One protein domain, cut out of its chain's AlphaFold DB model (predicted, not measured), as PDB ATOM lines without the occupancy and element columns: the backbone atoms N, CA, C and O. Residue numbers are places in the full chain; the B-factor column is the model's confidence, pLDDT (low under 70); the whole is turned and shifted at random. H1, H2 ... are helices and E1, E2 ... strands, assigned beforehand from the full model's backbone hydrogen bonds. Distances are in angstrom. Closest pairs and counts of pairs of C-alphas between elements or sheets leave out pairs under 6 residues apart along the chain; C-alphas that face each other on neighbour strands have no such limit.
ATOM      1  N   GLN A   4      -6.521  52.438 -32.477       94.19
ATOM      2  CA  GLN A   4      -6.119  53.583 -31.666       94.19
ATOM      3  C   GLN A   4      -5.341  54.587 -32.511       94.19
ATOM      4  O   GLN A   4      -5.620  55.781 -32.437       94.19
ATOM      5  N   ALA A   5      -4.435  54.101 -33.358       93.44
ATOM      6  CA  ALA A   5      -3.710  54.942 -34.303       93.44
ATOM      7  C   ALA A   5      -4.628  55.593 -35.355       93.44
ATOM      8  O   ALA A   5      -4.386  56.728 -35.751       93.44
ATOM      9  N   ILE A   6      -5.682  54.895 -35.795       91.69
ATOM     10  CA  ILE A   6      -6.559  55.357 -36.887       91.69
ATOM     11  C   ILE A   6      -7.674  56.283 -36.384       91.69
ATOM     12  O   ILE A   6      -7.933  57.320 -36.987       91.69
ATOM     13  N   THR A   7      -8.359  55.919 -35.297       90.19
ATOM     14  CA  THR A   7      -9.565  56.620 -34.817       90.19
ATOM     15  C   THR A   7      -9.358  57.343 -33.487       90.19
ATOM     16  O   THR A   7     -10.309  57.901 -32.945       90.19
ATOM     17  N   GLY A   8      -8.161  57.273 -32.895       94.56
ATOM     18  CA  GLY A   8      -7.878  57.818 -31.563       94.56
ATOM     19  C   GLY A   8      -8.457  57.002 -30.400       94.56
ATOM     20  O   GLY A   8      -8.360  57.430 -29.252       94.56
ATOM     21  N   ALA A   9      -9.054  55.833 -30.664       93.06
ATOM     22  CA  ALA A   9      -9.680  54.987 -29.649       93.06
ATOM     23  C   ALA A   9      -9.259  53.518 -29.795       93.06
ATOM     24  O   ALA A   9      -9.214  52.966 -30.893       93.06
ATOM     25  N   ALA A  10      -8.975  52.851 -28.678       95.81
ATOM     26  CA  ALA A  10      -8.711  51.415 -28.691       95.81
ATOM     27  C   ALA A  10     -10.004  50.623 -28.958       95.81
ATOM     28  O   ALA A  10     -11.082  50.980 -28.479       95.81
ATOM     29  N   TYR A  11      -9.897  49.532 -29.718       96.69
ATOM     30  CA  TYR A  11     -11.034  48.662 -29.999       96.69
ATOM     31  C   TYR A  11     -11.476  47.904 -28.746       96.69
ATOM     32  O   TYR A  11     -10.675  47.216 -28.115       96.69
ATOM     33  N   LEU A  12     -12.771  47.969 -28.441       96.12
ATOM     34  CA  LEU A  12     -13.406  47.106 -27.450       96.12
ATOM     35  C   LEU A  12     -14.081  45.931 -28.171       96.12
ATOM     36  O   LEU A  12     -14.868  46.199 -29.082       96.12
ATOM     37  N   PRO A  13     -13.811  44.671 -27.775       96.38
ATOM     38  CA  PRO A  13     -14.462  43.497 -28.353       96.38
ATOM     39  C   PRO A  13     -15.988  43.602 -28.342       96.38
ATOM     40  O   PRO A  13     -16.586  44.061 -27.366       96.38
ATOM     41  N   ARG A  14     -16.625  43.158 -29.425       96.38
ATOM     42  CA  ARG A  14     -18.074  43.248 -29.637       96.38
ATOM     43  C   ARG A  14     -18.671  41.869 -29.864       96.38
ATOM     44  O   ARG A  14     -18.060  41.002 -30.480       96.38
ATOM     45  N   THR A  15     -19.932  41.691 -29.475       97.19
ATOM     46  CA  THR A  15     -20.674  40.430 -29.667       97.19
ATOM     47  C   THR A  15     -20.730  39.977 -31.134       97.19
ATOM     48  O   THR A  15     -20.826  38.784 -31.410       97.19
ATOM     49  N   VAL A  16     -20.646  40.915 -32.084       97.12
ATOM     50  CA  VAL A  16     -20.688  40.629 -33.526       97.12
ATOM     51  C   VAL A  16     -19.358  40.141 -34.107       97.12
ATOM     52  O   VAL A  16     -19.369  39.619 -35.216       97.12
ATOM     53  N   ASP A  17     -18.234  40.254 -33.392       97.81
ATOM     54  CA  ASP A  17     -16.899  39.966 -33.945       97.81
ATOM     55  C   ASP A  17     -16.796  38.548 -34.507       97.81
ATOM     56  O   ASP A  17     -16.418  38.354 -35.660       97.81
ATOM     57  N   GLY A  18     -17.250  37.556 -33.738       98.31
ATOM     58  CA  GLY A  18     -17.239  36.171 -34.202       98.31
ATOM     59  C   GLY A  18     -18.159  35.928 -35.405       98.31
ATOM     60  O   GLY A  18     -17.880  35.053 -36.221       98.31
ATOM     61  N   LEU A  19     -19.263  36.674 -35.536       97.94
ATOM     62  CA  LEU A  19     -20.134  36.583 -36.712       97.94
ATOM     63  C   LEU A  19     -19.447  37.182 -37.941       97.94
ATOM     64  O   LEU A  19     -19.492  36.572 -39.008       97.94
ATOM     65  N   VAL A  20     -18.796  38.335 -37.783       98.06
ATOM     66  CA  VAL A  20     -18.043  39.002 -38.850       98.06
ATOM     67  C   VAL A  20     -16.950  38.084 -39.384       98.06
ATOM     68  O   VAL A  20     -16.936  37.813 -40.581       98.06
ATOM     69  N   GLU A  21     -16.108  37.528 -38.511       97.69
ATOM     70  CA  GLU A  21     -15.014  36.633 -38.909       97.69
ATOM     71  C   GLU A  21     -15.521  35.413 -39.684       97.69
ATOM     72  O   GLU A  21     -15.056  35.145 -40.793       97.69
ATOM     73  N   ARG A  22     -16.522  34.700 -39.148       98.19
ATOM     74  CA  ARG A  22     -17.080  33.506 -39.805       98.19
ATOM     75  C   ARG A  22     -17.722  33.830 -41.151       98.19
ATOM     76  O   ARG A  22     -17.544  33.085 -42.110       98.19
ATOM     77  N   THR A  23     -18.470  34.929 -41.228       97.88
ATOM     78  CA  THR A  23     -19.166  35.313 -42.464       97.88
ATOM     79  C   THR A  23     -18.167  35.760 -43.526       97.88
ATOM     80  O   THR A  23     -18.291  35.374 -44.683       97.88
ATOM     81  N   LEU A  24     -17.133  36.503 -43.134       96.88
ATOM     82  CA  LEU A  24     -16.081  36.956 -44.037       96.88
ATOM     83  C   LEU A  24     -15.248  35.789 -44.581       96.88
ATOM     84  O   LEU A  24     -14.951  35.765 -45.773       96.88
ATOM     85  N   GLN A  25     -14.937  34.793 -43.744       96.81
ATOM     86  CA  GLN A  25     -14.283  33.553 -44.175       96.81
ATOM     87  C   GLN A  25     -15.132  32.757 -45.175       96.81
ATOM     88  O   GLN A  25     -14.586  32.179 -46.110       96.81
ATOM     89  N   ALA A  26     -16.455  32.727 -44.990       97.62
ATOM     90  CA  ALA A  26     -17.362  31.968 -45.846       97.62
ATOM     91  C   ALA A  26     -17.697  32.678 -47.171       97.62
ATOM     92  O   ALA A  26     -17.773  32.027 -48.210       97.62
ATOM     93  N   ALA A  27     -17.915  33.996 -47.143       97.12
ATOM     94  CA  ALA A  27     -18.419  34.765 -48.283       97.12
ATOM     95  C   ALA A  27     -17.327  35.531 -49.052       97.12
ATOM     96  O   ALA A  27     -17.554  35.949 -50.184       97.12
ATOM     97  N   GLY A  28     -16.157  35.764 -48.449       94.75
ATOM     98  CA  GLY A  28     -15.083  36.578 -49.031       94.75
ATOM     99  C   GLY A  28     -15.331  38.094 -48.993       94.75
ATOM    100  O   GLY A  28     -14.414  38.866 -49.264       94.75
ATOM    101  N   GLY A  29     -16.536  38.528 -48.615       96.19
ATOM    102  CA  GLY A  29     -16.920  39.921 -48.412       96.19
ATOM    103  C   GLY A  29     -18.248  40.014 -47.664       96.19
ATOM    104  O   GLY A  29     -19.093  39.127 -47.784       96.19
ATOM    105  N   ILE A  30     -18.422  41.069 -46.870       96.69
ATOM    106  CA  ILE A  30     -19.647  41.322 -46.103       96.69
ATOM    107  C   ILE A  30     -19.994  42.809 -46.136       96.69
ATOM    108  O   ILE A  30     -19.110  43.647 -46.306       96.69
ATOM    109  N   VAL A  31     -21.264  43.125 -45.896       96.81
ATOM    110  CA  VAL A  31     -21.732  44.495 -45.660       96.81
ATOM    111  C   VAL A  31     -22.015  44.660 -44.166       96.81
ATOM    112  O   VAL A  31     -22.705  43.838 -43.563       96.81
ATOM    113  N   LEU A  32     -21.458  45.709 -43.558       95.50
ATOM    114  CA  LEU A  32     -21.716  46.076 -42.164       95.50
ATOM    115  C   LEU A  32     -22.750  47.206 -42.123       95.50
ATOM    116  O   LEU A  32     -22.408  48.362 -42.355       95.50
ATOM    117  N   GLU A  33     -23.998  46.885 -41.786       94.94
ATOM    118  CA  GLU A  33     -25.110  47.845 -41.727       94.94
ATOM    119  C   GLU A  33     -25.553  48.173 -40.296       94.94
ATOM    120  O   GLU A  33     -25.387  47.392 -39.358       94.94
ATOM    121  N   GLY A  34     -26.134  49.363 -40.121       94.06
ATOM    122  CA  GLY A  34     -26.668  49.819 -38.839       94.06
ATOM    123  C   GLY A  34     -26.705  51.344 -38.677       94.06
ATOM    124  O   GLY A  34     -26.153  52.079 -39.504       94.06
ATOM    125  N   PRO A  35     -27.320  51.851 -37.590       95.00
ATOM    126  CA  PRO A  35     -27.477  53.285 -37.345       95.00
ATOM    127  C   PRO A  35     -26.154  54.067 -37.331       95.00
ATOM    128  O   PRO A  35     -25.067  53.524 -37.104       95.00
ATOM    129  N   ARG A  36     -26.222  55.383 -37.554       92.25
ATOM    130  CA  ARG A  36     -25.053  56.261 -37.390       92.25
ATOM    131  C   ARG A  36     -24.544  56.184 -35.946       92.25
ATOM    132  O   ARG A  36     -25.331  56.132 -35.009       92.25
ATOM    133  N   GLY A  37     -23.223  56.148 -35.773       90.56
ATOM    134  CA  GLY A  37     -22.599  56.108 -34.446       90.56
ATOM    135  C   GLY A  37     -22.651  54.755 -33.724       90.56
ATOM    136  O   GLY A  37     -22.123  54.654 -32.624       90.56
ATOM    137  N   CYS A  38     -23.199  53.687 -34.322       93.81
ATOM    138  CA  CYS A  38     -23.205  52.365 -33.674       93.81
ATOM    139  C   CYS A  38     -21.843  51.639 -33.718       93.81
ATOM    140  O   CYS A  38     -21.685  50.592 -33.095       93.81
ATOM    141  N   GLY A  39     -20.839  52.191 -34.412       94.00
ATOM    142  CA  GLY A  39     -19.476  51.647 -34.481       94.00
ATOM    143  C   GLY A  39     -19.206  50.684 -35.642       94.00
ATOM    144  O   GLY A  39     -18.386  49.780 -35.488       94.00
ATOM    145  N   LYS A  40     -19.867  50.877 -36.792       95.75
ATOM    146  CA  LYS A  40     -19.631  50.103 -38.028       95.75
ATOM    147  C   LYS A  40     -18.194  50.238 -38.518       95.75
ATOM    148  O   LYS A  40     -17.495  49.236 -38.556       95.75
ATOM    149  N   THR A  41     -17.736  51.470 -38.748       94.75
ATOM    150  CA  THR A  41     -16.348  51.800 -39.115       94.75
ATOM    151  C   THR A  41     -15.355  51.156 -38.157       94.75
ATOM    152  O   THR A  41     -14.438  50.460 -38.572       94.75
ATOM    153  N   MET A  42     -15.596  51.284 -36.848       96.12
ATOM    154  CA  MET A  42     -14.735  50.705 -35.817       96.12
ATOM    155  C   MET A  42     -14.652  49.171 -35.900       96.12
ATOM    156  O   MET A  42     -13.576  48.592 -35.767       96.12
ATOM    157  N   THR A  43     -15.788  48.513 -36.149       97.19
ATOM    158  CA  THR A  43     -15.867  47.057 -36.344       97.19
ATOM    159  C   THR A  43     -15.185  46.651 -37.656       97.19
ATOM    160  O   THR A  43     -14.384  45.723 -37.672       97.19
ATOM    161  N   GLY A  44     -15.415  47.382 -38.746       96.94
ATOM    162  CA  GLY A  44     -14.763  47.152 -40.035       96.94
ATOM    163  C   GLY A  44     -13.239  47.260 -39.951       96.94
ATOM    164  O   GLY A  44     -12.533  46.353 -40.379       96.94
ATOM    165  N   LEU A  45     -12.720  48.317 -39.319       97.00
ATOM    166  CA  LEU A  45     -11.279  48.541 -39.135       97.00
ATOM    167  C   LEU A  45     -10.614  47.449 -38.286       97.00
ATOM    168  O   LEU A  45      -9.447  47.104 -38.507       97.00
ATOM    169  N   LYS A  46     -11.342  46.893 -37.311       97.44
ATOM    170  CA  LYS A  46     -10.856  45.773 -36.502       97.44
ATOM    171  C   LYS A  46     -10.591  44.535 -37.361       97.44
ATOM    172  O   LYS A  46      -9.530  43.932 -37.205       97.44
ATOM    173  N   HIS A  47     -11.526  44.197 -38.250       97.44
ATOM    174  CA  HIS A  47     -11.513  42.976 -39.072       97.44
ATOM    175  C   HIS A  47     -10.815  43.134 -40.429       97.44
ATOM    176  O   HIS A  47     -10.625  42.154 -41.147       97.44
ATOM    177  N   ALA A  48     -10.408  44.353 -40.777       97.00
ATOM    178  CA  ALA A  48      -9.678  44.645 -42.000       97.00
ATOM    179  C   ALA A  48      -8.154  44.727 -41.787       97.00
ATOM    180  O   ALA A  48      -7.650  45.093 -40.716       97.00
ATOM    181  N   SER A  49      -7.431  44.419 -42.862       96.81
ATOM    182  CA  SER A  49      -5.980  44.557 -43.029       96.81
ATOM    183  C   SER A  49      -5.603  45.854 -43.752       96.81
ATOM    184  O   SER A  49      -4.469  46.308 -43.650       96.81
ATOM    185  N   SER A  50      -6.546  46.466 -44.471       96.88
ATOM    186  CA  SER A  50      -6.396  47.777 -45.110       96.88
ATOM    187  C   SER A  50      -7.754  48.480 -45.231       96.88
ATOM    188  O   SER A  50      -8.792  47.844 -45.043       96.88
ATOM    189  N   TYR A  51      -7.777  49.778 -45.540       96.50
ATOM    190  CA  TYR A  51      -9.026  50.515 -45.755       96.50
ATOM    191  C   TYR A  51      -8.905  51.602 -46.830       96.50
ATOM    192  O   TYR A  51      -7.797  51.987 -47.213       96.50
ATOM    193  N   VAL A  52     -10.056  52.078 -47.303       96.06
ATOM    194  CA  VAL A  52     -10.231  53.326 -48.058       96.06
ATOM    195  C   VAL A  52     -11.510  54.014 -47.598       96.06
ATOM    196  O   VAL A  52     -12.519  53.348 -47.363       96.06
ATOM    197  N   LEU A  53     -11.438  55.338 -47.471       94.88
ATOM    198  CA  LEU A  53     -12.599  56.202 -47.292       94.88
ATOM    199  C   LEU A  53     -13.029  56.669 -48.682       94.88
ATOM    200  O   LEU A  53     -12.219  57.234 -49.415       94.88
ATOM    201  N   LEU A  54     -14.250  56.339 -49.084       94.50
ATOM    202  CA  LEU A  54     -14.739  56.554 -50.447       94.50
ATOM    203  C   LEU A  54     -15.019  58.032 -50.756       94.50
ATOM    204  O   LEU A  54     -15.158  58.391 -51.921       94.50
ATOM    205  N   ASP A  55     -15.078  58.875 -49.729       92.50
ATOM    206  CA  ASP A  55     -15.286  60.320 -49.803       92.50
ATOM    207  C   ASP A  55     -13.973  61.118 -49.944       92.50
ATOM    208  O   ASP A  55     -14.003  62.327 -50.188       92.50
ATOM    209  N   SER A  56     -12.813  60.461 -49.823       94.12
ATOM    210  CA  SER A  56     -11.519  61.132 -49.939       94.12
ATOM    211  C   SER A  56     -11.285  61.624 -51.378       94.12
ATOM    212  O   SER A  56     -11.633  60.921 -52.333       94.12
ATOM    213  N   PRO A  57     -10.653  62.800 -51.586       94.94
ATOM    214  CA  PRO A  57     -10.338  63.297 -52.928       94.94
ATOM    215  C   PRO A  57      -9.555  62.288 -53.777       94.94
ATOM    216  O   PRO A  57      -9.775  62.177 -54.981       94.94
ATOM    217  N   GLU A  58      -8.657  61.528 -53.150       94.25
ATOM    218  CA  GLU A  58      -7.851  60.500 -53.804       94.25
ATOM    219  C   GLU A  58      -8.699  59.295 -54.214       94.25
ATOM    220  O   GLU A  58      -8.515  58.764 -55.309       94.25
ATOM    221  N   ALA A  59      -9.630  58.866 -53.356       94.94
ATOM    222  CA  ALA A  59     -10.547  57.777 -53.658       94.94
ATOM    223  C   ALA A  59     -11.502  58.155 -54.798       94.94
ATOM    224  O   ALA A  59     -11.663  57.374 -55.734       94.94
ATOM    225  N   LEU A  60     -12.062  59.366 -54.769       94.94
ATOM    226  CA  LEU A  60     -12.925  59.884 -55.832       94.94
ATOM    227  C   LEU A  60     -12.177  59.963 -57.170       94.94
ATOM    228  O   LEU A  60     -12.649  59.424 -58.169       94.94
ATOM    229  N   ALA A  61     -10.967  60.530 -57.180       96.06
ATOM    230  CA  ALA A  61     -10.140  60.595 -58.385       96.06
ATOM    231  C   ALA A  61      -9.765  59.201 -58.921       96.06
ATOM    232  O   ALA A  61      -9.763  58.977 -60.131       96.06
ATOM    233  N   ALA A  62      -9.456  58.244 -58.039       95.50
ATOM    234  CA  ALA A  62      -9.176  56.867 -58.438       95.50
ATOM    235  C   ALA A  62     -10.420  56.173 -59.011       95.50
ATOM    236  O   ALA A  62     -10.308  55.451 -60.001       95.50
ATOM    237  N   ALA A  63     -11.596  56.405 -58.422       94.88
ATOM    238  CA  ALA A  63     -12.864  55.857 -58.889       94.88
ATOM    239  C   ALA A  63     -13.244  56.369 -60.286       94.88
ATOM    240  O   ALA A  63     -13.701  55.577 -61.110       94.88
ATOM    241  N   ASP A  64     -13.001  57.654 -60.562       96.81
ATOM    242  CA  ASP A  64     -13.240  58.273 -61.873       96.81
ATOM    243  C   ASP A  64     -12.349  57.682 -62.977       96.81
ATOM    244  O   ASP A  64     -12.754  57.611 -64.138       96.81
ATOM    245  N   ILE A  65     -11.135  57.241 -62.627       97.19
ATOM    246  CA  ILE A  65     -10.192  56.611 -63.561       97.19
ATOM    247  C   ILE A  65     -10.522  55.124 -63.755       97.19
ATOM    248  O   ILE A  65     -10.702  54.667 -64.885       97.19
ATOM    249  N   ASP A  66     -10.553  54.356 -62.663       96.81
ATOM    250  CA  ASP A  66     -10.887  52.930 -62.642       96.81
ATOM    251  C   ASP A  66     -11.328  52.502 -61.224       96.81
ATOM    252  O   ASP A  66     -10.484  52.354 -60.332       96.81
ATOM    253  N   PRO A  67     -12.618  52.184 -61.001       93.25
ATOM    254  CA  PRO A  67     -13.137  51.771 -59.694       93.25
ATOM    255  C   PRO A  67     -12.421  50.569 -59.069       93.25
ATOM    256  O   PRO A  67     -12.418  50.408 -57.847       93.25
ATOM    257  N   ARG A  68     -11.770  49.714 -59.872       95.06
ATOM    258  CA  ARG A  68     -10.998  48.569 -59.360       95.06
ATOM    259  C   ARG A  68      -9.796  49.012 -58.529       95.06
ATOM    260  O   ARG A  68      -9.341  48.243 -57.685       95.06
ATOM    261  N   MET A  69      -9.309  50.238 -58.718       94.69
ATOM    262  CA  MET A  69      -8.226  50.809 -57.916       94.69
ATOM    263  C   MET A  69      -8.609  50.947 -56.440       94.69
ATOM    264  O   MET A  69      -7.750  50.783 -55.577       94.69
ATOM    265  N   LEU A  70      -9.895  51.142 -56.122       94.62
ATOM    266  CA  LEU A  70     -10.381  51.189 -54.737       94.62
ATOM    267  C   LEU A  70     -10.200  49.855 -53.998       94.62
ATOM    268  O   LEU A  70     -10.107  49.827 -52.770       94.62
ATOM    269  N   LEU A  71     -10.116  48.749 -54.744       93.81
ATOM    270  CA  LEU A  71      -9.927  47.400 -54.212       93.81
ATOM    271  C   LEU A  71      -8.449  47.054 -53.965       93.81
ATOM    272  O   LEU A  71      -8.165  45.993 -53.406       93.81
ATOM    273  N   ALA A  72      -7.509  47.911 -54.376       93.19
ATOM    274  CA  ALA A  72      -6.084  47.679 -54.181       93.19
ATOM    275  C   ALA A  72      -5.699  47.808 -52.696       93.19
ATOM    276  O   ALA A  72      -5.914  48.847 -52.073       93.19
ATOM    277  N   GLY A  73      -5.117  46.750 -52.127       94.69
ATOM    278  CA  GLY A  73      -4.651  46.715 -50.740       94.69
ATOM    279  C   GLY A  73      -4.725  45.320 -50.120       94.69
ATOM    280  O   GLY A  73      -5.281  44.387 -50.703       94.69
ATOM    281  N   GLU A  74      -4.168  45.191 -48.916       97.19
ATOM    282  CA  GLU A  74      -4.201  43.944 -48.148       97.19
ATOM    283  C   GLU A  74      -5.636  43.525 -47.812       97.19
ATOM    284  O   GLU A  74      -6.469  44.348 -47.416       97.19
ATOM    285  N   ARG A  75      -5.921  42.228 -47.946       95.44
ATOM    286  CA  ARG A  75      -7.235  41.648 -47.647       95.44
ATOM    287  C   ARG A  75      -7.301  41.178 -46.186       95.44
ATOM    288  O   ARG A  75      -6.297  40.692 -45.665       95.44
ATOM    289  N   PRO A  76      -8.475  41.237 -45.536       96.19
ATOM    290  CA  PRO A  76      -9.709  41.886 -45.985       96.19
ATOM    291  C   PRO A  76      -9.585  43.418 -46.001       96.19
ATOM    292  O   PRO A  76      -8.910  43.987 -45.148       96.19
ATOM    293  N   ARG A  77     -10.229  44.091 -46.959       96.88
ATOM    294  CA  ARG A  77     -10.174  45.554 -47.104       96.88
ATOM    295  C   ARG A  77     -11.512  46.174 -46.726       96.88
ATOM    296  O   ARG A  77     -12.543  45.745 -47.234       96.88
ATOM    297  N   LEU A  78     -11.485  47.185 -45.863       97.25
ATOM    298  CA  LEU A  78     -12.658  48.000 -45.563       97.25
ATOM    299  C   LEU A  78     -12.850  49.055 -46.661       97.25
ATOM    300  O   LEU A  78     -11.930  49.817 -46.955       97.25
ATOM    301  N   LEU A  79     -14.050  49.106 -47.229       96.44
ATOM    302  CA  LEU A  79     -14.528  50.221 -48.042       96.44
ATOM    303  C   LEU A  79     -15.536  50.975 -47.175       96.44
ATOM    304  O   LEU A  79     -16.537  50.374 -46.781       96.44
ATOM    305  N   ASP A  80     -15.249  52.224 -46.820       94.75
ATOM    306  CA  ASP A  80     -16.110  53.010 -45.931       94.75
ATOM    307  C   ASP A  80     -16.679  54.226 -46.670       94.75
ATOM    308  O   ASP A  80     -15.931  54.967 -47.300       94.75
ATOM    309  N   GLU A  81     -18.000  54.400 -46.634       82.81
ATOM    310  CA  GLU A  81     -18.750  55.389 -47.434       82.81
ATOM    311  C   GLU A  81     -19.082  56.695 -46.689       82.81
ATOM    312  O   GLU A  81     -19.924  57.466 -47.150       82.81
TER     313      GLU A  81
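What this domain is: This is residues 4 to 81 of the 82 residues of an uncharacterized protein of Actinomyces massiliensis F0489 (UniProt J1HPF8). A small pair of parallel strands, E1 and E2, sits in the middle, with H3 packed over one side of it and the short helices H4 and H5 on the other. H2 sits beyond H3 at the far end from H4, meeting it at a thin contact, and the small H1 is near H3; the long link of residues 28 to 39 has no named element. The printed part has 78 residues, with five named helices and two named strands in the order H1 H2 H3 E1 H4 H5 E2, and the class is mostly helix. It is compact, with a radius of gyration of the C-alphas of 13.2 A and spans of 39 by 30 by 23 A.

How they stand to each other: H1, residues 4 to 7, is close to but not clearly touching H3, residues 40 to 47; their closest C-alphas, of Thr 7 and Met 42, are 7.9 A apart. H2, residues 17 to 27, is apart from H1. H2 and H3 only just touch, with 3 pairs of C-alphas within 8 A, the closest those of Glu 21 and His 47 at 7.2 A. Their lines are about perpendicular at 72 degrees, only just past a steep tilt. E1, residues 50 to 53, and E2, residues 77 to 80, are parallel neighbours at 17 degrees; N 78 and O 50, at 2.9 A, and N 52 and O 78, at 3.0 A, are within hydrogen-bond range. The closest C-alphas of H3 and E2 are those of Gly 44 and Leu 78, 6.0 A apart. H4, residues 57 to 65, and H5, residues 67 to 71, touch, with Ala 62 and Met 69 closest at 6.2 A between C-alphas. E1, H4, H5 and E2 form a strand-helix-strand unit, two parallel neighbour strands with helices between them along the chain, and its crossover is right-handed. The closest C-alphas of E1 and H5 are those of Val 52 and Leu 70, 7.0 A apart. H3 is apart from H4 and H5. In H2, H3 and H4 every O i to N i+4 pair is within hydrogen-bond range; H5 has 0 of 1, but 2 of 2 O i to N i+3 pairs, and H1 is too short for an O i to N i+4 pair.

Where its parts are: H1 begins at C-alpha 4, (-6.119, 53.583, -31.666). H2 is the longest helix, 15.3 A from first to last C-alpha, H3 measures 10.9 A and H4 12.6 A. E1 spans 10.7 A from C-alpha 50 at (-6.396, 47.777, -45.110). E2 spans 9.6 A and ends at C-alpha 80, (-16.110, 53.010, -45.931).

The domain as a whole: The C-alphas farthest apart are those of Thr 15 and Ile 65, at 39.0 A. The printed part has no cut. The link from H2 to H3 is long, and that from H1 to H2 is short; the others are tight. The mean pLDDT of the printed part is 95.5, and no printed residue is under 70.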